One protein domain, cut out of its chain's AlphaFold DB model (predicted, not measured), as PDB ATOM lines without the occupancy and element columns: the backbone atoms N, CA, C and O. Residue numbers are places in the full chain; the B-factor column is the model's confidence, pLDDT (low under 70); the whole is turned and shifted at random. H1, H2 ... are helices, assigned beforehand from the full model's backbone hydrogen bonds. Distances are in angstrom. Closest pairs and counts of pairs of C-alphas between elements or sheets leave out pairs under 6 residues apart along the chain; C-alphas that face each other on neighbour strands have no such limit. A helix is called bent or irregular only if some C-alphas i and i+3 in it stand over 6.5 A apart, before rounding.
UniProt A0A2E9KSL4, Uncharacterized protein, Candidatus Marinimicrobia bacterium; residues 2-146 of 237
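This is residues 2 to 146 of the 237 residues of an uncharacterized protein of Candidatus Marinimicrobia bacterium (UniProt A0A2E9KSL4). Helix H5 forms the core of a rounded, well-packed body, and H1, H3, H4, H6 and H8 wrap round it. H2 and H7 sit toward one end of the body, H9 lies beyond H8, and the loop of residues 28 to 33 sticks out. The printed part has 145 residues with nine named helices, H1 to H9 in chain order, and no named strand: the class is all helix. It is compact, with a radius of gyration of the C-alphas of 14.7 A, and spans 39 by 38 by 30 A.

Start at H1, residues 5 to 16, and go on to H2, residues 19 to 25, then H3, residues 36 to 49. H1 touches H3 at a shallow tilt of 7 degrees, opposite ways, closest at the C-alphas of Ile 16 and Thr 37, 6.2 A apart. H3 touches H2 with residues 36 to 37 alone, about perpendicular at 88 degrees, closest at C-alphas 25 and 36, 6.0 A. Next come H4, residues 53 to 64, H5, residues 67 to 82, and H6, residues 102 to 121: an up-and-down bundle, each helix running against the one before. H5 is the hub, touching five helices; it is irregular, with C-alphas 68 and 71 8.5 A apart, and has a kink of 45 degrees near residue 74. It touches H1 with residues 68 to 73 alone, closest at C-alphas 13 and 69, 4.8 A. H5 and H6 form a helical hairpin at a shallow tilt of 31 degrees, closest at C-alphas 67 and 115, 4.9 A. H7, residues 124 to 127, only just touches H6, only at the corner, with 3 pairs of C-alphas within 8 A. H8, residues 131 to 141, touches H5 at a steep tilt of 48 degrees, closest at C-alphas 74 and 134, 5.7 A. H9, residues 143 to 146, is close to but not clearly touching H8, with C-alphas 139 and 146 7.0 A apart. Every O i to N i+4 pair is within hydrogen-bond range in H1, H2, H3, H4, H6 and H8, but 9 of 12 in H5; H7 and H9 are too short for such a pair.

Find C-alpha 5 at (153.614, 174.566, 179.362), where H1 begins its 16.6 A. H3 measures 20.1 A, H4 16.2 A, H5 21.4 A and H8 15.4 A. The longest helix by residues, H6, runs 28.5 A from C-alpha 102 at (147.128, 188.095, 198.731). H9 ends at C-alpha 146, (137.002, 168.055, 206.866).

The C-alphas of Glu 3 and Arg 144 are the farthest apart, 40.6 A. The printed part has no cut. The link from H5 to H6, residues 83 to 101, is long. Mean pLDDT of the printed part is 91.0; look for values under 70 at residues 30 to 32 and 86 to 91.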
ATOM      1  N   PRO A   2     159.084 173.682 177.513       86.50
ATOM      2  CA  PRO A   2     158.050 173.068 176.677       86.50
ATOM      3  C   PRO A   2     157.350 174.125 175.810       86.50
ATOM      4  O   PRO A   2     157.212 175.269 176.240       86.50
ATOM      5  N   GLU A   3     156.926 173.734 174.606       89.62
ATOM      6  CA  GLU A   3     156.203 174.613 173.673       89.62
ATOM      7  C   GLU A   3     154.813 174.988 174.206       89.62
ATOM      8  O   GLU A   3     154.432 176.155 174.143       89.62
ATOM      9  N   ASP A   4     154.109 174.026 174.815       95.81
ATOM     10  CA  ASP A   4     152.886 174.248 175.588       95.81
ATOM     11  C   ASP A   4     153.112 173.852 177.063       95.81
ATOM     12  O   ASP A   4     153.036 172.672 177.430       95.81
ATOM     13  N   PRO A   5     153.427 174.825 177.940       97.00
ATOM     14  CA  PRO A   5     153.614 174.566 179.362       97.00
ATOM     15  C   PRO A   5     152.373 174.004 180.061       97.00
ATOM     16  O   PRO A   5     152.518 173.197 180.977       97.00
ATOM     17  N   LEU A   6     151.167 174.414 179.660       97.56
ATOM     18  CA  LEU A   6     149.933 173.962 180.297       97.56
ATOM     19  C   LEU A   6     149.695 172.485 179.989       97.56
ATOM     20  O   LEU A   6     149.530 171.685 180.913       97.56
ATOM     21  N   GLU A   7     149.726 172.120 178.708       97.75
ATOM     22  CA  GLU A   7     149.526 170.739 178.273       97.75
ATOM     23  C   GLU A   7     150.593 169.816 178.877       97.75
ATOM     24  O   GLU A   7     150.278 168.729 179.373       97.75
ATOM     25  N   PHE A   8     151.851 170.261 178.909       98.19
ATOM     26  CA  PHE A   8     152.941 169.514 179.531       98.19
ATOM     27  C   PHE A   8     152.679 169.234 181.021       98.19
ATOM     28  O   PHE A   8     152.807 168.096 181.480       98.19
ATOM     29  N   ILE A   9     152.264 170.252 181.782       98.31
ATOM     30  CA  ILE A   9     151.977 170.102 183.215       98.31
ATOM     31  C   ILE A   9     150.752 169.204 183.440       98.31
ATOM     32  O   ILE A   9     150.770 168.367 184.345       98.31
ATOM     33  N   GLN A  10     149.716 169.306 182.602       98.12
ATOM     34  CA  GLN A  10     148.555 168.410 182.659       98.12
ATOM     35  C   GLN A  10     148.950 166.945 182.431       98.12
ATOM     36  O   GLN A  10     148.451 166.060 183.129       98.12
ATOM     37  N   HIS A  11     149.861 166.671 181.494       97.88
ATOM     38  CA  HIS A  11     150.377 165.320 181.264       97.88
ATOM     39  C   HIS A  11     151.132 164.778 182.481       97.88
ATOM     40  O   HIS A  11     150.883 163.643 182.890       97.88
ATOM     41  N   ILE A  12     151.987 165.592 183.110       97.69
ATOM     42  CA  ILE A  12     152.649 165.212 184.367       97.69
ATOM     43  C   ILE A  12     151.611 164.923 185.457       97.69
ATOM     44  O   ILE A  12     151.702 163.901 186.135       97.69
ATOM     45  N   GLY A  13     150.609 165.793 185.607       97.31
ATOM     46  CA  GLY A  13     149.527 165.617 186.572       97.31
ATOM     47  C   GLY A  13     148.797 164.288 186.386       97.31
ATOM     48  O   GLY A  13     148.625 163.543 187.345       97.31
ATOM     49  N   LYS A  14     148.434 163.942 185.148       96.88
ATOM     50  CA  LYS A  14     147.779 162.664 184.821       96.88
ATOM     51  C   LYS A  14     148.695 161.464 185.069       96.88
ATOM     52  O   LYS A  14     148.232 160.446 185.571       96.88
ATOM     53  N   MET A  15     149.987 161.587 184.756       96.75
ATOM     54  CA  MET A  15     150.982 160.538 184.995       96.75
ATOM     55  C   MET A  15     151.138 160.223 186.488       96.75
ATOM     56  O   MET A  15     151.189 159.051 186.855       96.75
ATOM     57  N   ILE A  16     151.177 161.248 187.350       95.88
ATOM     58  CA  ILE A  16     151.252 161.080 188.813       95.88
ATOM     59  C   ILE A  16     150.085 160.234 189.329       95.88
ATOM     60  O   ILE A  16     150.237 159.497 190.297       95.88
ATOM     61  N   GLU A  17     148.923 160.325 188.692       95.19
ATOM     62  CA  GLU A  17     147.679 159.689 189.129       95.19
ATOM     63  C   GLU A  17     147.495 158.270 188.562       95.19
ATOM     64  O   GLU A  17     146.494 157.609 188.848       95.19
ATOM     65  N   LEU A  18     148.465 157.775 187.782       94.12
ATOM     66  CA  LEU A  18     148.494 156.390 187.317       94.12
ATOM     67  C   LEU A  18     148.692 155.421 188.485       94.12
ATOM     68  O   LEU A  18     149.400 155.696 189.459       94.12
ATOM     69  N   LYS A  19     148.103 154.231 188.359       90.12
ATOM     70  CA  LYS A  19     148.170 153.191 189.389       90.12
ATOM     71  C   LYS A  19     149.615 152.773 189.671       90.12
ATOM     72  O   LYS A  19     150.002 152.644 190.828       90.12
ATOM     73  N   GLU A  20     150.406 152.601 188.623       90.06
ATOM     74  CA  GLU A  20     151.821 152.236 188.684       90.06
ATOM     75  C   GLU A  20     152.623 153.301 189.438       90.06
ATOM     76  O   GLU A  20     153.503 152.980 190.237       90.06
ATOM     77  N   PHE A  21     152.280 154.575 189.237       90.88
ATOM     78  CA  PHE A  21     152.909 155.683 189.945       90.88
ATOM     79  C   PHE A  21     152.540 155.676 191.432       90.88
ATOM     80  O   PHE A  21     153.413 155.836 192.280       90.88
ATOM     81  N   ASN A  22     151.278 155.398 191.769       85.44
ATOM     82  CA  ASN A  22     150.826 155.249 193.155       85.44
ATOM     83  C   ASN A  22     151.526 154.074 193.868       85.44
ATOM     84  O   ASN A  22     151.939 154.179 195.023       85.44
ATOM     85  N   GLU A  23     151.732 152.957 193.166       86.06
ATOM     86  CA  GLU A  23     152.499 151.818 193.683       86.06
ATOM     87  C   GLU A  23     153.965 152.187 193.956       86.06
ATOM     88  O   GLU A  23     154.528 151.738 194.956       86.06
ATOM     89  N   LEU A  24     154.582 153.022 193.112       86.56
ATOM     90  CA  LEU A  24     155.922 153.569 193.352       86.56
ATOM     91  C   LEU A  24     155.942 154.556 194.525       86.56
ATOM     92  O   LEU A  24     156.852 154.506 195.353       86.56
ATOM     93  N   GLU A  25     154.936 155.423 194.622       84.88
ATOM     94  CA  GLU A  25     154.782 156.416 195.686       84.88
ATOM     95  C   GLU A  25     154.639 155.752 197.067       84.88
ATOM     96  O   GLU A  25     155.188 156.239 198.054       84.88
ATOM     97  N   ALA A  26     153.974 154.596 197.132       79.56
ATOM     98  CA  ALA A  26     153.736 153.855 198.367       79.56
ATOM     99  C   ALA A  26     154.941 153.042 198.882       79.56
ATOM    100  O   ALA A  26     154.865 152.498 199.992       79.56
ATOM    101  N   LYS A  27     156.027 152.906 198.106       79.12
ATOM    102  CA  LYS A  27     157.201 152.123 198.521       79.12
ATOM    103  C   LYS A  27     157.961 152.822 199.657       79.12
ATOM    104  O   LYS A  27     158.077 154.048 199.650       79.12
ATOM    105  N   PRO A  28     158.527 152.059 200.614       71.12
ATOM    106  CA  PRO A  28     159.518 152.595 201.537       71.12
ATOM    107  C   PRO A  28     160.660 153.247 200.757       71.12
ATOM    108  O   PRO A  28     161.085 152.730 199.723       71.12
ATOM    109  N   ARG A  29     161.138 154.383 201.255       72.69
ATOM    110  CA  ARG A  29     162.205 155.165 200.633       72.69
ATOM    111  C   ARG A  29     163.344 155.342 201.617       72.69
ATOM    112  O   ARG A  29     163.110 155.409 202.823       72.69
ATOM    113  N   ASP A  30     164.554 155.456 201.083       68.75
ATOM    114  CA  ASP A  30     165.682 155.926 201.874       68.75
ATOM    115  C   ASP A  30     165.438 157.371 202.309       68.75
ATOM    116  O   ASP A  30     164.777 158.149 201.618       68.75
ATOM    117  N   MET A  31     166.015 157.742 203.451       60.53
ATOM    118  CA  MET A  31     165.824 159.055 204.078       60.53
ATOM    119  C   MET A  31     166.154 160.235 203.144       60.53
ATOM    120  O   MET A  31     165.627 161.330 203.324       60.53
ATOM    121  N   PHE A  32     167.005 160.011 202.140       64.19
ATOM    122  CA  PHE A  32     167.465 161.028 201.194       64.19
ATOM    123  C   PHE A  32     166.743 160.992 199.840       64.19
ATOM    124  O   PHE A  32     166.962 161.869 199.006       64.19
ATOM    125  N   THR A  33     165.886 160.000 199.591       73.81
ATOM    126  CA  THR A  33     165.204 159.854 198.302       73.81
ATOM    127  C   THR A  33     163.892 160.629 198.300       73.81
ATOM    128  O   THR A  33     162.977 160.350 199.076       73.81
ATOM    129  N   LEU A  34     163.773 161.594 197.384       78.50
ATOM    130  CA  LEU A  34     162.521 162.313 197.168       78.50
ATOM    131  C   LEU A  34     161.433 161.372 196.645       78.50
ATOM    132  O   LEU A  34     161.684 160.514 195.800       78.50
ATOM    133  N   ALA A  35     160.209 161.597 197.112       85.19
ATOM    134  CA  ALA A  35     159.018 160.961 196.571       85.19
ATOM    135  C   ALA A  35     158.877 161.211 195.055       85.19
ATOM    136  O   ALA A  35     159.123 162.345 194.632       85.19
ATOM    137  N   PRO A  36     158.438 160.226 194.245       89.69
ATOM    138  CA  PRO A  36     158.184 160.419 192.819       89.69
ATOM    139  C   PRO A  36     157.292 161.632 192.533       89.69
ATOM    140  O   PRO A  36     157.652 162.472 191.710       89.69
ATOM    141  N   THR A  37     156.192 161.805 193.277       92.25
ATOM    142  CA  THR A  37     155.304 162.971 193.103       92.25
ATOM    143  C   THR A  37     156.055 164.286 193.326       92.25
ATOM    144  O   THR A  37     155.881 165.250 192.581       92.25
ATOM    145  N   ARG A  38     156.952 164.319 194.319       90.62
ATOM    146  CA  ARG A  38     157.768 165.499 194.629       90.62
ATOM    147  C   ARG A  38     158.807 165.792 193.545       90.62
ATOM    148  O   ARG A  38     159.083 166.958 193.293       90.62
ATOM    149  N   GLN A  39     159.362 164.771 192.895       93.00
ATOM    150  CA  GLN A  39     160.258 164.956 191.747       93.00
ATOM    151  C   GLN A  39     159.510 165.570 190.560       93.00
ATOM    152  O   GLN A  39     159.979 166.546 189.976       93.00
ATOM    153  N   CYS A  40     158.313 165.065 190.250       96.12
ATOM    154  CA  CYS A  40     157.456 165.649 189.221       96.12
ATOM    155  C   CYS A  40     157.075 167.098 189.543       96.12
ATOM    156  O   CYS A  40     157.119 167.954 188.663       96.12
ATOM    157  N   TRP A  41     156.762 167.390 190.808       96.12
ATOM    158  CA  TRP A  41     156.517 168.757 191.258       96.12
ATOM    159  C   TRP A  41     157.719 169.679 191.009       96.12
ATOM    160  O   TRP A  41     157.520 170.778 190.510       96.12
ATOM    161  N   ILE A  42     158.955 169.247 191.286       95.50
ATOM    162  CA  ILE A  42     160.154 170.063 191.012       95.50
ATOM    163  C   ILE A  42     160.228 170.436 189.527       95.50
ATOM    164  O   ILE A  42     160.418 171.602 189.205       95.50
ATOM    165  N   ILE A  43     159.991 169.481 188.623       96.88
ATOM    166  CA  ILE A  43     159.972 169.744 187.174       96.88
ATOM    167  C   ILE A  43     158.886 170.770 186.817       96.88
ATOM    168  O   ILE A  43     159.138 171.712 186.069       96.88
ATOM    169  N   VAL A  44     157.679 170.608 187.366       97.81
ATOM    170  CA  VAL A  44     156.560 171.538 187.137       97.81
ATOM    171  C   VAL A  44     156.880 172.932 187.674       97.81
ATOM    172  O   VAL A  44     156.597 173.923 187.002       97.81
ATOM    173  N   LYS A  45     157.506 173.019 188.850       96.75
ATOM    174  CA  LYS A  45     157.936 174.278 189.455       96.75
ATOM    175  C   LYS A  45     158.923 175.013 188.549       96.75
ATOM    176  O   LYS A  45     158.691 176.182 188.265       96.75
ATOM    177  N   GLU A  46     159.943 174.328 188.037       96.62
ATOM    178  CA  GLU A  46     160.919 174.911 187.103       96.62
ATOM    179  C   GLU A  46     160.248 175.436 185.824       96.62
ATOM    180  O   GLU A  46     160.521 176.551 185.375       96.62
ATOM    181  N   VAL A  47     159.302 174.672 185.259       97.25
ATOM    182  CA  VAL A  47     158.537 175.113 184.080       97.25
ATOM    183  C   VAL A  47     157.755 176.390 184.379       97.25
ATOM    184  O   VAL A  47     157.805 177.310 183.565       97.25
ATOM    185  N   LEU A  48     157.067 176.459 185.524       96.56
ATOM    186  CA  LEU A  48     156.295 177.631 185.952       96.56
ATOM    187  C   LEU A  48     157.185 178.841 186.267       96.56
ATOM    188  O   LEU A  48     156.782 179.969 185.981       96.56
ATOM    189  N   GLN A  49     158.369 178.628 186.846       93.75
ATOM    190  CA  GLN A  49     159.304 179.694 187.219       93.75
ATOM    191  C   GLN A  49     159.956 180.363 186.012       93.75
ATOM    192  O   GLN A  49     160.198 181.564 186.051       93.75
ATOM    193  N   GLY A  50     160.209 179.630 184.926       92.81
ATOM    194  CA  GLY A  50     160.742 180.249 183.712       92.81
ATOM    195  C   GLY A  50     159.679 180.784 182.744       92.81
ATOM    196  O   GLY A  50     160.021 181.129 181.616       92.81
ATOM    197  N   GLN A  51     158.406 180.855 183.152       93.69
ATOM    198  CA  GLN A  51     157.400 181.661 182.454       93.69
ATOM    199  C   GLN A  51     157.358 183.083 183.027       93.69
ATOM    200  O   GLN A  51     157.701 183.323 184.181       93.69
ATOM    201  N   ALA A  52     156.843 184.035 182.246       93.69
ATOM    202  CA  ALA A  52     156.427 185.319 182.805       93.69
ATOM    203  C   ALA A  52     155.329 185.104 183.864       93.69
ATOM    204  O   ALA A  52     154.400 184.331 183.624       93.69
ATOM    205  N   ILE A  53     155.367 185.844 184.978       93.12
ATOM    206  CA  ILE A  53     154.438 185.685 186.118       93.12
ATOM    207  C   ILE A  53     152.967 185.655 185.681       93.12
ATOM    208  O   ILE A  53     152.198 184.809 186.129       93.12
ATOM    209  N   LYS A  54     152.569 186.534 184.751       94.00
ATOM    210  CA  LYS A  54     151.202 186.568 184.201       94.00
ATOM    211  C   LYS A  54     150.797 185.244 183.536       94.00
ATOM    212  O   LYS A  54     149.644 184.831 183.652       94.00
ATOM    213  N   ASN A  55     151.730 184.580 182.854       95.25
ATOM    214  CA  ASN A  55     151.494 183.280 182.234       95.25
ATOM    215  C   ASN A  55     151.435 182.175 183.293       95.25
ATOM    216  O   ASN A  55     150.501 181.377 183.255       95.25
ATOM    217  N   SER A  56     152.350 182.168 184.273       95.62
ATOM    218  CA  SER A  56     152.318 181.218 185.398       95.62
ATOM    219  C   SER A  56     150.988 181.300 186.149       95.62
ATOM    220  O   SER A  56     150.345 180.275 186.349       95.62
ATOM    221  N   LYS A  57     150.518 182.517 186.465       95.94
ATOM    222  CA  LYS A  57     149.197 182.777 187.068       95.94
ATOM    223  C   LYS A  57     148.071 182.101 186.291       95.94
ATOM    224  O   LYS A  57     147.283 181.358 186.869       95.94
ATOM    225  N   LYS A  58     148.003 182.352 184.978       96.56
ATOM    226  CA  LYS A  58     146.954 181.805 184.107       96.56
ATOM    227  C   LYS A  58     146.968 180.273 184.114       96.56
ATOM    228  O   LYS A  58     145.922 179.669 184.321       96.56
ATOM    229  N   ILE A  59     148.145 179.675 183.933       97.88
ATOM    230  CA  ILE A  59     148.326 178.217 183.933       97.88
ATOM    231  C   ILE A  59     147.882 177.626 185.273       97.88
ATOM    232  O   ILE A  59     147.113 176.672 185.309       97.88
ATOM    233  N   ILE A  60     148.335 178.207 186.385       98.31
ATOM    234  CA  ILE A  60     148.015 177.712 187.722       98.31
ATOM    235  C   ILE A  60     146.503 177.743 187.970       98.31
ATOM    236  O   ILE A  60     145.956 176.737 188.415       98.31
ATOM    237  N   LEU A  61     145.820 178.850 187.657       97.56
ATOM    238  CA  LEU A  61     144.368 178.972 187.850       97.56
ATOM    239  C   LEU A  61     143.573 177.925 187.056       97.56
ATOM    240  O   LEU A  61     142.561 177.419 187.543       97.56
ATOM    241  N   GLU A  62     144.045 177.575 185.859       96.62
ATOM    242  CA  GLU A  62     143.438 176.536 185.026       96.62
ATOM    243  C   GLU A  62     143.638 175.132 185.615       96.62
ATOM    244  O   GLU A  62     142.722 174.312 185.600       96.62
ATOM    245  N   LEU A  63     144.806 174.871 186.208       98.12
ATOM    246  CA  LEU A  63     145.141 173.574 186.794       98.12
ATOM    247  C   LEU A  63     144.466 173.326 188.147       98.12
ATOM    248  O   LEU A  63     143.975 172.227 188.386       98.12
ATOM    249  N   VAL A  64     144.447 174.303 189.062       97.56
ATOM    250  CA  VAL A  64     144.022 174.081 190.466       97.56
ATOM    251  C   VAL A  64     142.563 173.652 190.617       97.56
ATOM    252  O   VAL A  64     142.210 173.050 191.630       97.56
ATOM    253  N   SER A  65     141.738 173.921 189.606       95.31
ATOM    254  CA  SER A  65     140.325 173.533 189.564       95.31
ATOM    255  C   SER A  65     140.104 172.083 189.102       95.31
ATOM    256  O   SER A  65     138.980 171.580 189.179       95.31
ATOM    257  N   ASP A  66     141.147 171.406 188.614       96.12
ATOM    258  CA  ASP A  66     141.080 170.038 188.104       96.12
ATOM    259  C   ASP A  66     141.282 169.007 189.234       96.12
ATOM    260  O   ASP A  66     142.390 168.766 189.723       96.12
ATOM    261  N   GLU A  67     140.190 168.347 189.640       95.56
ATOM    262  CA  GLU A  67     140.221 167.287 190.658       95.56
ATOM    263  C   GLU A  67     140.965 166.017 190.211       95.56
ATOM    264  O   GLU A  67     141.297 165.163 191.042       95.56
ATOM    265  N   THR A  68     141.197 165.846 188.906       95.50
ATOM    266  CA  THR A  68     141.795 164.628 188.354       95.50
ATOM    267  C   THR A  68     143.296 164.571 188.566       95.50
ATOM    268  O   THR A  68     143.819 163.462 188.623       95.50
ATOM    269  N   ILE A  69     143.944 165.724 188.766       96.94
ATOM    270  CA  ILE A  69     145.391 165.889 188.984       96.94
ATOM    271  C   ILE A  69     145.710 166.461 190.375       96.94
ATOM    272  O   ILE A  69     146.722 167.138 190.584       96.94
ATOM    273  N   ILE A  70     144.824 166.214 191.343       97.12
ATOM    274  CA  ILE A  70     144.829 166.904 192.634       97.12
ATOM    275  C   ILE A  70     146.092 166.683 193.477       97.12
ATOM    276  O   ILE A  70     146.456 167.551 194.276       97.12
ATOM    277  N   SER A  71     146.803 165.564 193.285       96.25
ATOM    278  CA  SER A  71     148.102 165.359 193.935       96.25
ATOM    279  C   SER A  71     149.074 166.469 193.533       96.25
ATOM    280  O   SER A  71     149.651 167.118 194.401       96.25
ATOM    281  N   LEU A  72     149.189 166.765 192.234       97.75
ATOM    282  CA  LEU A  72     150.070 167.817 191.729       97.75
ATOM    283  C   LEU A  72     149.592 169.211 192.142       97.75
ATOM    284  O   LEU A  72     150.389 170.025 192.608       97.75
ATOM    285  N   THR A  73     148.293 169.490 192.013       97.94
ATOM    286  CA  THR A  73     147.760 170.825 192.329       97.94
ATOM    287  C   THR A  73     147.832 171.145 193.817       97.94
ATOM    288  O   THR A  73     147.901 172.319 194.176       97.94
ATOM    289  N   SER A  74     147.913 170.133 194.691       97.44
ATOM    290  CA  SER A  74     148.210 170.347 196.108       97.44
ATOM    291  C   SER A  74     149.622 170.903 196.338       97.44
ATOM    292  O   SER A  74     149.795 171.786 197.176       97.44
ATOM    293  N   HIS A  75     150.625 170.476 195.558       96.94
ATOM    294  CA  HIS A  75     151.976 171.054 195.615       96.94
ATOM    295  C   HIS A  75     152.008 172.471 195.037       96.94
ATOM    296  O   HIS A  75     152.601 173.356 195.652       96.94
ATOM    297  N   ILE A  76     151.320 172.701 193.911       97.50
ATOM    298  CA  ILE A  76     151.191 174.035 193.296       97.50
ATOM    299  C   ILE A  76     150.571 175.027 194.290       97.50
ATOM    300  O   ILE A  76     151.121 176.099 194.534       97.50
ATOM    301  N   THR A  77     149.439 174.655 194.888       97.50
ATOM    302  CA  THR A  77     148.698 175.505 195.830       97.50
ATOM    303  C   THR A  77     149.515 175.786 197.085       97.50
ATOM    304  O   THR A  77     149.579 176.924 197.541       97.50
ATOM    305  N   ASP A  78     150.181 174.767 197.629       95.00
ATOM    306  CA  ASP A  78     151.051 174.930 198.790       95.00
ATOM    307  C   ASP A  78     152.238 175.860 198.521       95.00
ATOM    308  O   ASP A  78     152.566 176.688 199.367       95.00
ATOM    309  N   GLU A  79     152.869 175.760 197.349       94.38
ATOM    310  CA  GLU A  79     153.937 176.679 196.951       94.38
ATOM    311  C   GLU A  79     153.426 178.117 196.882       94.38
ATOM    312  O   GLU A  79     154.047 178.994 197.475       94.38
ATOM    313  N   CYS A  80     152.267 178.348 196.256       94.56
ATOM    314  CA  CYS A  80     151.654 179.679 196.219       94.56
ATOM    315  C   CYS A  80     151.430 180.230 197.636       94.56
ATOM    316  O   CYS A  80     151.645 181.409 197.874       94.56
ATOM    317  N   ILE A  81     151.046 179.392 198.604       92.69
ATOM    318  CA  ILE A  81     150.878 179.816 200.002       92.69
ATOM    319  C   ILE A  81     152.234 180.085 200.675       92.69
ATOM    320  O   ILE A  81     152.367 181.058 201.423       92.69
ATOM    321  N   ARG A  82     153.244 179.239 200.429       89.69
ATOM    322  CA  ARG A  82     154.598 179.381 200.994       89.69
ATOM    323  C   ARG A  82     155.292 180.660 200.555       89.69
ATOM    324  O   ARG A  82     155.961 181.272 201.378       89.69
ATOM    325  N   GLN A  83     155.049 181.118 199.331       90.38
ATOM    326  CA  GLN A  83     155.564 182.396 198.835       90.38
ATOM    327  C   GLN A  83     155.153 183.611 199.699       90.38
ATOM    328  O   GLN A  83     155.795 184.656 199.643       90.38
ATOM    329  N   HIS A  84     154.127 183.478 200.546       88.31
ATOM    330  CA  HIS A  84     153.692 184.507 201.498       88.31
ATOM    331  C   HIS A  84     154.173 184.256 202.943       88.31
ATOM    332  O   HIS A  84     153.616 184.829 203.876       88.31
ATOM    333  N   GLY A  85     155.139 183.355 203.172       76.25
ATOM    334  CA  GLY A  85     155.709 183.091 204.505       76.25
ATOM    335  C   GLY A  85     154.747 182.418 205.498       76.25
ATOM    336  O   GLY A  85     154.951 182.461 206.708       76.25
ATOM    337  N   ARG A  86     153.652 181.806 205.019       66.62
ATOM    338  CA  ARG A  86     152.537 181.347 205.877       66.62
ATOM    339  C   ARG A  86     152.667 179.929 206.443       66.62
ATOM    340  O   ARG A  86     151.781 179.511 207.188       66.62
ATOM    341  N   VAL A  87     153.695 179.156 206.078       57.19
ATOM    342  CA  VAL A  87     153.723 177.691 206.335       57.19
ATOM    343  C   VAL A  87     154.944 177.224 207.128       57.19
ATOM    344  O   VAL A  87     154.871 176.243 207.865       57.19
ATOM    345  N   THR A  88     156.050 177.945 207.045       52.34
ATOM    346  CA  THR A  88     157.325 177.630 207.695       52.34
ATOM    347  C   THR A  88     157.964 178.954 208.097       52.34
ATOM    348  O   THR A  88     157.585 179.997 207.575       52.34
ATOM    349  N   LYS A  89     158.927 178.959 209.026       50.34
ATOM    350  CA  LYS A  89     159.747 180.149 209.353       50.34
ATOM    351  C   LYS A  89     160.662 180.570 208.178       50.34
ATOM    352  O   LYS A  89     161.786 181.002 208.399       50.34
ATOM    353  N   GLU A  90     160.226 180.317 206.950       56.06
ATOM    354  CA  GLU A  90     160.860 180.733 205.712       56.06
ATOM    355  C   GLU A  90     160.602 182.226 205.531       56.06
ATOM    356  O   GLU A  90     159.514 182.722 205.837       56.06
ATOM    357  N   GLU A  91     161.629 182.940 205.078       62.53
ATOM    358  CA  GLU A  91     161.492 184.345 204.723       62.53
ATOM    359  C   GLU A  91     160.475 184.475 203.591       62.53
ATOM    360  O   GLU A  91     160.464 183.701 202.630       62.53
ATOM    361  N   GLU A  92     159.579 185.440 203.748       72.88
ATOM    362  CA  GLU A  92     158.622 185.798 202.718       72.88
ATOM    363  C   GLU A  92     159.392 186.210 201.457       72.88
ATOM    364  O   GLU A  92     160.271 187.072 201.528       72.88
ATOM    365  N   ILE A  93     159.087 185.608 200.301       77.62
ATOM    366  CA  ILE A  93     159.777 186.008 199.071       77.62
ATOM    367  C   ILE A  93     159.348 187.431 198.671       77.62
ATOM    368  O   ILE A  93     158.216 187.841 198.985       77.62
ATOM    369  N   PRO A  94     160.209 188.198 197.975       79.25
ATOM    370  CA  PRO A  94     159.857 189.526 197.487       79.25
ATOM    371  C   PRO A  94     158.531 189.508 196.725       79.25
ATOM    372  O   PRO A  94     158.258 188.576 195.970       79.25
ATOM    373  N   GLN A  95     157.684 190.524 196.918       76.75
ATOM    374  CA  GLN A  95     156.351 190.582 196.297       76.75
ATOM    375  C   GLN A  95     156.410 190.437 194.767       76.75
ATOM    376  O   GLN A  95     155.536 189.819 194.168       76.75
ATOM    377  N   GLU A  96     157.474 190.961 194.164       77.12
ATOM    378  CA  GLU A  96     157.782 190.922 192.732       77.12
ATOM    379  C   GLU A  96     157.994 189.500 192.195       77.12
ATOM    380  O   GLU A  96     157.782 189.249 191.014       77.12
ATOM    381  N   GLU A  97     158.402 188.569 193.060       81.19
ATOM    382  CA  GLU A  97     158.690 187.175 192.719       81.19
ATOM    383  C   GLU A  97     157.500 186.247 193.002       81.19
ATOM    384  O   GLU A  97     157.511 185.069 192.627       81.19
ATOM    385  N   ARG A  98     156.449 186.759 193.655       88.94
ATOM    386  CA  ARG A  98     155.255 185.978 193.981       88.94
ATOM    387  C   ARG A  98     154.419 185.746 192.746       88.94
ATOM    388  O   ARG A  98     154.155 186.646 191.949       88.94
ATOM    389  N   TRP A  99     153.906 184.528 192.639       93.38
ATOM    390  CA  TRP A  99     152.950 184.220 191.596       93.38
ATOM    391  C   TRP A  99     151.596 184.838 191.846       93.38
ATOM    392  O   TRP A  99     150.901 185.034 190.872       93.38
ATOM    393  N   PHE A 100     151.200 185.137 193.079       93.75
ATOM    394  CA  PHE A 100     149.895 185.718 193.381       93.75
ATOM    395  C   PHE A 100     150.029 186.818 194.427       93.75
ATOM    396  O   PHE A 100     150.867 186.751 195.322       93.75
ATOM    397  N   GLU A 101     149.183 187.835 194.321       91.94
ATOM    398  CA  GLU A 101     148.945 188.759 195.422       91.94
ATOM    399  C   GLU A 101     147.984 188.134 196.437       91.94
ATOM    400  O   GLU A 101     147.299 187.151 196.157       91.94
ATOM    401  N   GLU A 102     147.895 188.704 197.639       87.62
ATOM    402  CA  GLU A 102     147.128 188.095 198.731       87.62
ATOM    403  C   GLU A 102     145.637 187.886 198.400       87.62
ATOM    404  O   GLU A 102     145.069 186.840 198.727       87.62
ATOM    405  N   ALA A 103     145.003 188.850 197.728       89.81
ATOM    406  CA  ALA A 103     143.605 188.730 197.318       89.81
ATOM    407  C   ALA A 103     143.407 187.607 196.283       89.81
ATOM    408  O   ALA A 103     142.475 186.809 196.403       89.81
ATOM    409  N   GLU A 104     144.310 187.500 195.306       94.44
ATOM    410  CA  GLU A 104     144.271 186.454 194.281       94.44
ATOM    411  C   GLU A 104     144.581 185.070 194.875       94.44
ATOM    412  O   GLU A 104     143.994 184.070 194.464       94.44
ATOM    413  N   LEU A 105     145.458 185.005 195.885       94.31
ATOM    414  CA  LEU A 105     145.777 183.773 196.599       94.31
ATOM    415  C   LEU A 105     144.539 183.197 197.297       94.31
ATOM    416  O   LEU A 105     144.350 181.982 197.297       94.31
ATOM    417  N   ASN A 106     143.686 184.040 197.884       94.00
ATOM    418  CA  ASN A 106     142.438 183.569 198.493       94.00
ATOM    419  C   ASN A 106     141.501 182.961 197.443       94.00
ATOM    420  O   ASN A 106     140.984 181.869 197.660       94.00
ATOM    421  N   TYR A 107     141.372 183.599 196.278       96.00
ATOM    422  CA  TYR A 107     140.593 183.051 195.169       96.00
ATOM    423  C   TYR A 107     141.142 181.699 194.680       96.00
ATOM    424  O   TYR A 107     140.392 180.738 194.525       96.00
ATOM    425  N   LEU A 108     142.462 181.584 194.511       97.19
ATOM    426  CA  LEU A 108     143.117 180.325 194.147       97.19
ATOM    427  C   LEU A 108     142.871 179.220 195.184       97.19
ATOM    428  O   LEU A 108     142.627 178.068 194.819       97.19
ATOM    429  N   ARG A 109     142.924 179.561 196.477       96.31
ATOM    430  CA  ARG A 109     142.626 178.620 197.564       96.31
ATOM    431  C   ARG A 109     141.193 178.116 197.477       96.31
ATOM    432  O   ARG A 109     140.994 176.914 197.627       96.31
ATOM    433  N   ASP A 110     140.232 178.995 197.222       97.38
ATOM    434  CA  ASP A 110     138.825 178.613 197.102       97.38
ATOM    435  C   ASP A 110     138.612 177.649 195.922       97.38
ATOM    436  O   ASP A 110     137.994 176.598 196.101       97.38
ATOM    437  N   LEU A 111     139.232 177.915 194.763       98.19
ATOM    438  CA  LEU A 111     139.196 177.007 193.607       98.19
ATOM    439  C   LEU A 111     139.742 175.611 193.938       98.19
ATOM    440  O   LEU A 111     139.107 174.597 193.629       98.19
ATOM    441  N   TRP A 112     140.908 175.544 194.589       98.50
ATOM    442  CA  TRP A 112     141.502 174.261 194.960       98.50
ATOM    443  C   TRP A 112     140.670 173.530 196.023       98.50
ATOM    444  O   TRP A 112     140.486 172.315 195.938       98.50
ATOM    445  N   VAL A 113     140.129 174.249 197.013       98.50
ATOM    446  CA  VAL A 113     139.265 173.674 198.058       98.50
ATOM    447  C   VAL A 113     137.980 173.107 197.461       98.50
ATOM    448  O   VAL A 113     137.531 172.044 197.901       98.50
ATOM    449  N   ASP A 114     137.408 173.750 196.446       98.44
ATOM    450  CA  ASP A 114     136.242 173.235 195.731       98.44
ATOM    451  C   ASP A 114     136.566 171.937 194.983       98.44
ATOM    452  O   ASP A 114     135.835 170.948 195.116       98.44
ATOM    453  N   ALA A 115     137.683 171.894 194.249       98.31
ATOM    454  CA  ALA A 115     138.151 170.684 193.569       98.31
ATOM    455  C   ALA A 115     138.444 169.545 194.563       98.31
ATOM    456  O   ALA A 115     137.982 168.414 194.388       98.31
ATOM    457  N   ALA A 116     139.128 169.849 195.669       98.31
ATOM    458  CA  ALA A 116     139.387 168.896 196.742       98.31
ATOM    459  C   ALA A 116     138.095 168.374 197.361       98.31
ATOM    460  O   ALA A 116     137.913 167.163 197.486       98.31
ATOM    461  N   SER A 117     137.156 169.256 197.688       98.44
ATOM    462  CA  SER A 117     135.870 168.874 198.268       98.44
ATOM    463  C   SER A 117     135.098 167.915 197.362       98.44
ATOM    464  O   SER A 117     134.508 166.954 197.863       98.44
ATOM    465  N   LYS A 118     135.131 168.115 196.038       98.12
ATOM    466  CA  LYS A 118     134.560 167.161 195.075       98.12
ATOM    467  C   LYS A 118     135.292 165.816 195.113       98.12
ATOM    468  O   LYS A 118     134.633 164.782 195.235       98.12
ATOM    469  N   ALA A 119     136.626 165.813 195.147       97.25
ATOM    470  CA  ALA A 119     137.418 164.585 195.256       97.25
ATOM    471  C   ALA A 119     137.132 163.788 196.547       97.25
ATOM    472  O   ALA A 119     137.075 162.554 196.512       97.25
ATOM    473  N   PHE A 120     136.902 164.464 197.679       97.56
ATOM    474  CA  PHE A 120     136.465 163.826 198.929       97.56
ATOM    475  C   PHE A 120     135.053 163.238 198.805       97.56
ATOM    476  O   PHE A 120     134.847 162.067 199.131       97.56
ATOM    477  N   LYS A 121     134.087 164.016 198.294       97.06
ATOM    478  CA  LYS A 121     132.685 163.585 198.120       97.06
ATOM    479  C   LYS A 121     132.564 162.378 197.184       97.06
ATOM    480  O   LYS A 121     131.856 161.423 197.503       97.06
ATOM    481  N   ASN A 122     133.316 162.388 196.086       96.06
ATOM    482  CA  ASN A 122     133.360 161.308 195.097       96.06
ATOM    483  C   ASN A 122     134.290 160.158 195.511       96.06
ATOM    484  O   ASN A 122     134.393 159.161 194.799       96.06
ATOM    485  N   LYS A 123     134.981 160.289 196.652       95.88
ATOM    486  CA  LYS A 123     135.983 159.350 197.178       95.88
ATOM    487  C   LYS A 123     137.201 159.133 196.273       95.88
ATOM    488  O   LYS A 123     138.045 158.304 196.607       95.88
ATOM    489  N   SER A 124     137.340 159.880 195.175       94.75
ATOM    490  CA  SER A 124     138.472 159.761 194.248       94.75
ATOM    491  C   SER A 124     139.797 160.125 194.922       94.75
ATOM    492  O   SER A 124     140.820 159.531 194.599       94.75
ATOM    493  N   PHE A 125     139.763 161.004 195.933       94.38
ATOM    494  CA  PHE A 125     140.879 161.305 196.839       94.38
ATOM    495  C   PHE A 125     141.575 160.047 197.401       94.38
ATOM    496  O   PHE A 125     142.799 160.014 197.526       94.38
ATOM    497  N   LEU A 126     140.816 158.991 197.718       94.06
ATOM    498  CA  LEU A 126     141.358 157.775 198.334       94.06
ATOM    499  C   LEU A 126     142.297 156.993 197.408       94.06
ATOM    500  O   LEU A 126     143.136 156.224 197.893       94.06
ATOM    501  N   GLU A 127     142.186 157.203 196.096       92.69
ATOM    502  CA  GLU A 127     143.016 156.552 195.079       92.69
ATOM    503  C   GLU A 127     144.198 157.416 194.626       92.69
ATOM    504  O   GLU A 127     145.020 156.940 193.851       92.69
ATOM    505  N   ARG A 128     144.311 158.658 195.114       92.12
ATOM    506  CA  ARG A 128     145.353 159.600 194.684       92.12
ATOM    507  C   ARG A 128     146.725 159.209 195.200       92.12
ATOM    508  O   ARG A 128     146.840 158.695 196.316       92.12
ATOM    509  N   SER A 129     147.754 159.465 194.401       88.88
ATOM    510  CA  SER A 129     149.132 159.098 194.742       88.88
ATOM    511  C   SER A 129     149.627 159.843 195.980       88.88
ATOM    512  O   SER A 129     150.128 159.212 196.906       88.88
ATOM    513  N   ASP A 130     149.366 161.150 196.079       90.69
ATOM    514  CA  ASP A 130     149.774 161.967 197.231       90.69
ATOM    515  C   ASP A 130     148.579 162.418 198.088       90.69
ATOM    516  O   ASP A 130     148.387 163.590 198.424       90.69
ATOM    517  N   LYS A 131     147.731 161.453 198.465       92.19
ATOM    518  CA  LYS A 131     146.583 161.693 199.360       92.19
ATOM    519  C   LYS A 131     147.001 162.279 200.718       92.19
ATOM    520  O   LYS A 131     146.225 162.994 201.347       92.19
ATOM    521  N   THR A 132     148.224 162.007 201.172       92.19
ATOM    522  CA  THR A 132     148.796 162.610 202.382       92.19
ATOM    523  C   THR A 132     148.873 164.125 202.236       92.19
ATOM    524  O   THR A 132     148.294 164.844 203.055       92.19
ATOM    525  N   ARG A 133     149.500 164.627 201.161       93.19
ATOM    526  CA  ARG A 133     149.590 166.067 200.892       93.19
ATOM    527  C   ARG A 133     148.217 166.712 200.755       93.19
ATOM    528  O   ARG A 133     147.971 167.737 201.385       93.19
ATOM    529  N   VAL A 134     147.307 166.089 200.002       96.06
ATOM    530  CA  VAL A 134     145.946 166.610 199.800       96.06
ATOM    531  C   VAL A 134     145.201 166.754 201.133       96.06
ATOM    532  O   VAL A 134     144.605 167.799 201.398       96.06
ATOM    533  N   PHE A 135     145.269 165.748 202.011       96.88
ATOM    534  CA  PHE A 135     144.642 165.818 203.332       96.88
ATOM    535  C   PHE A 135     145.243 166.927 204.200       96.88
ATOM    536  O   PHE A 135     144.501 167.705 204.802       96.88
ATOM    537  N   PHE A 136     146.573 167.015 204.275       95.38
ATOM    538  CA  PHE A 136     147.222 168.003 205.134       95.38
ATOM    539  C   PHE A 136     147.045 169.432 204.628       95.38
ATOM    540  O   PHE A 136     146.846 170.328 205.449       95.38
ATOM    541  N   LEU A 137     147.007 169.639 203.311       96.56
ATOM    542  CA  LEU A 137     146.671 170.939 202.749       96.56
ATOM    543  C   LEU A 137     145.216 171.310 203.067       96.56
ATOM    544  O   LEU A 137     144.977 172.395 203.594       96.56
ATOM    545  N   MET A 138     144.251 170.396 202.893       97.69
ATOM    546  CA  MET A 138     142.862 170.621 203.329       97.69
ATOM    547  C   MET A 138     142.769 170.950 204.821       97.69
ATOM    548  O   MET A 138     142.056 171.873 205.214       97.69
ATOM    549  N   LYS A 139     143.520 170.241 205.670       96.31
ATOM    550  CA  LYS A 139     143.586 170.519 207.109       96.31
ATOM    551  C   LYS A 139     144.144 171.909 207.400       96.31
ATOM    552  O   LYS A 139     143.695 172.544 208.351       96.31
ATOM    553  N   GLN A 140     145.115 172.368 206.623       94.44
ATOM    554  CA  GLN A 140     145.736 173.672 206.798       94.44
ATOM    555  C   GLN A 140     144.808 174.810 206.362       94.44
ATOM    556  O   GLN A 140     144.651 175.774 207.106       94.44
ATOM    557  N   ILE A 141     144.179 174.705 205.187       95.31
ATOM    558  CA  ILE A 141     143.469 175.846 204.584       95.31
ATOM    559  C   ILE A 141     141.945 175.780 204.686       95.31
ATOM    560  O   ILE A 141     141.300 176.815 204.536       95.31
ATOM    561  N   ALA A 142     141.377 174.603 204.955       96.50
ATOM    562  CA  ALA A 142     139.938 174.346 204.951       96.50
ATOM    563  C   ALA A 142     139.500 173.371 206.062       96.50
ATOM    564  O   ALA A 142     138.529 172.627 205.907       96.50
ATOM    565  N   ARG A 143     140.183 173.399 207.221       96.50
ATOM    566  CA  ARG A 143     139.958 172.489 208.365       96.50
ATOM    567  C   ARG A 143     138.485 172.270 208.706       96.50
ATOM    568  O   ARG A 143     138.078 171.148 208.978       96.50
ATOM    569  N   ARG A 144     137.688 173.343 208.688       96.94
ATOM    570  CA  ARG A 144     136.261 173.332 209.047       96.94
ATOM    571  C   ARG A 144     135.399 172.415 208.170       96.94
ATOM    572  O   ARG A 144     134.345 171.992 208.622       96.94
ATOM    573  N   LEU A 145     135.832 172.118 206.942       97.69
ATOM    574  CA  LEU A 145     135.092 171.272 205.999       97.69
ATOM    575  C   LEU A 145     135.385 169.780 206.195       97.69
ATOM    576  O   LEU A 145     134.564 168.932 205.846       97.69
ATOM    577  N   LEU A 146     136.549 169.441 206.758       97.50
ATOM    578  CA  LEU A 146     137.002 168.055 206.866       97.50
ATOM    579  C   LEU A 146     136.038 167.131 207.629       97.50
ATOM    580  O   LEU A 146     135.844 166.018 207.145       97.50
TER     581      LEU A 146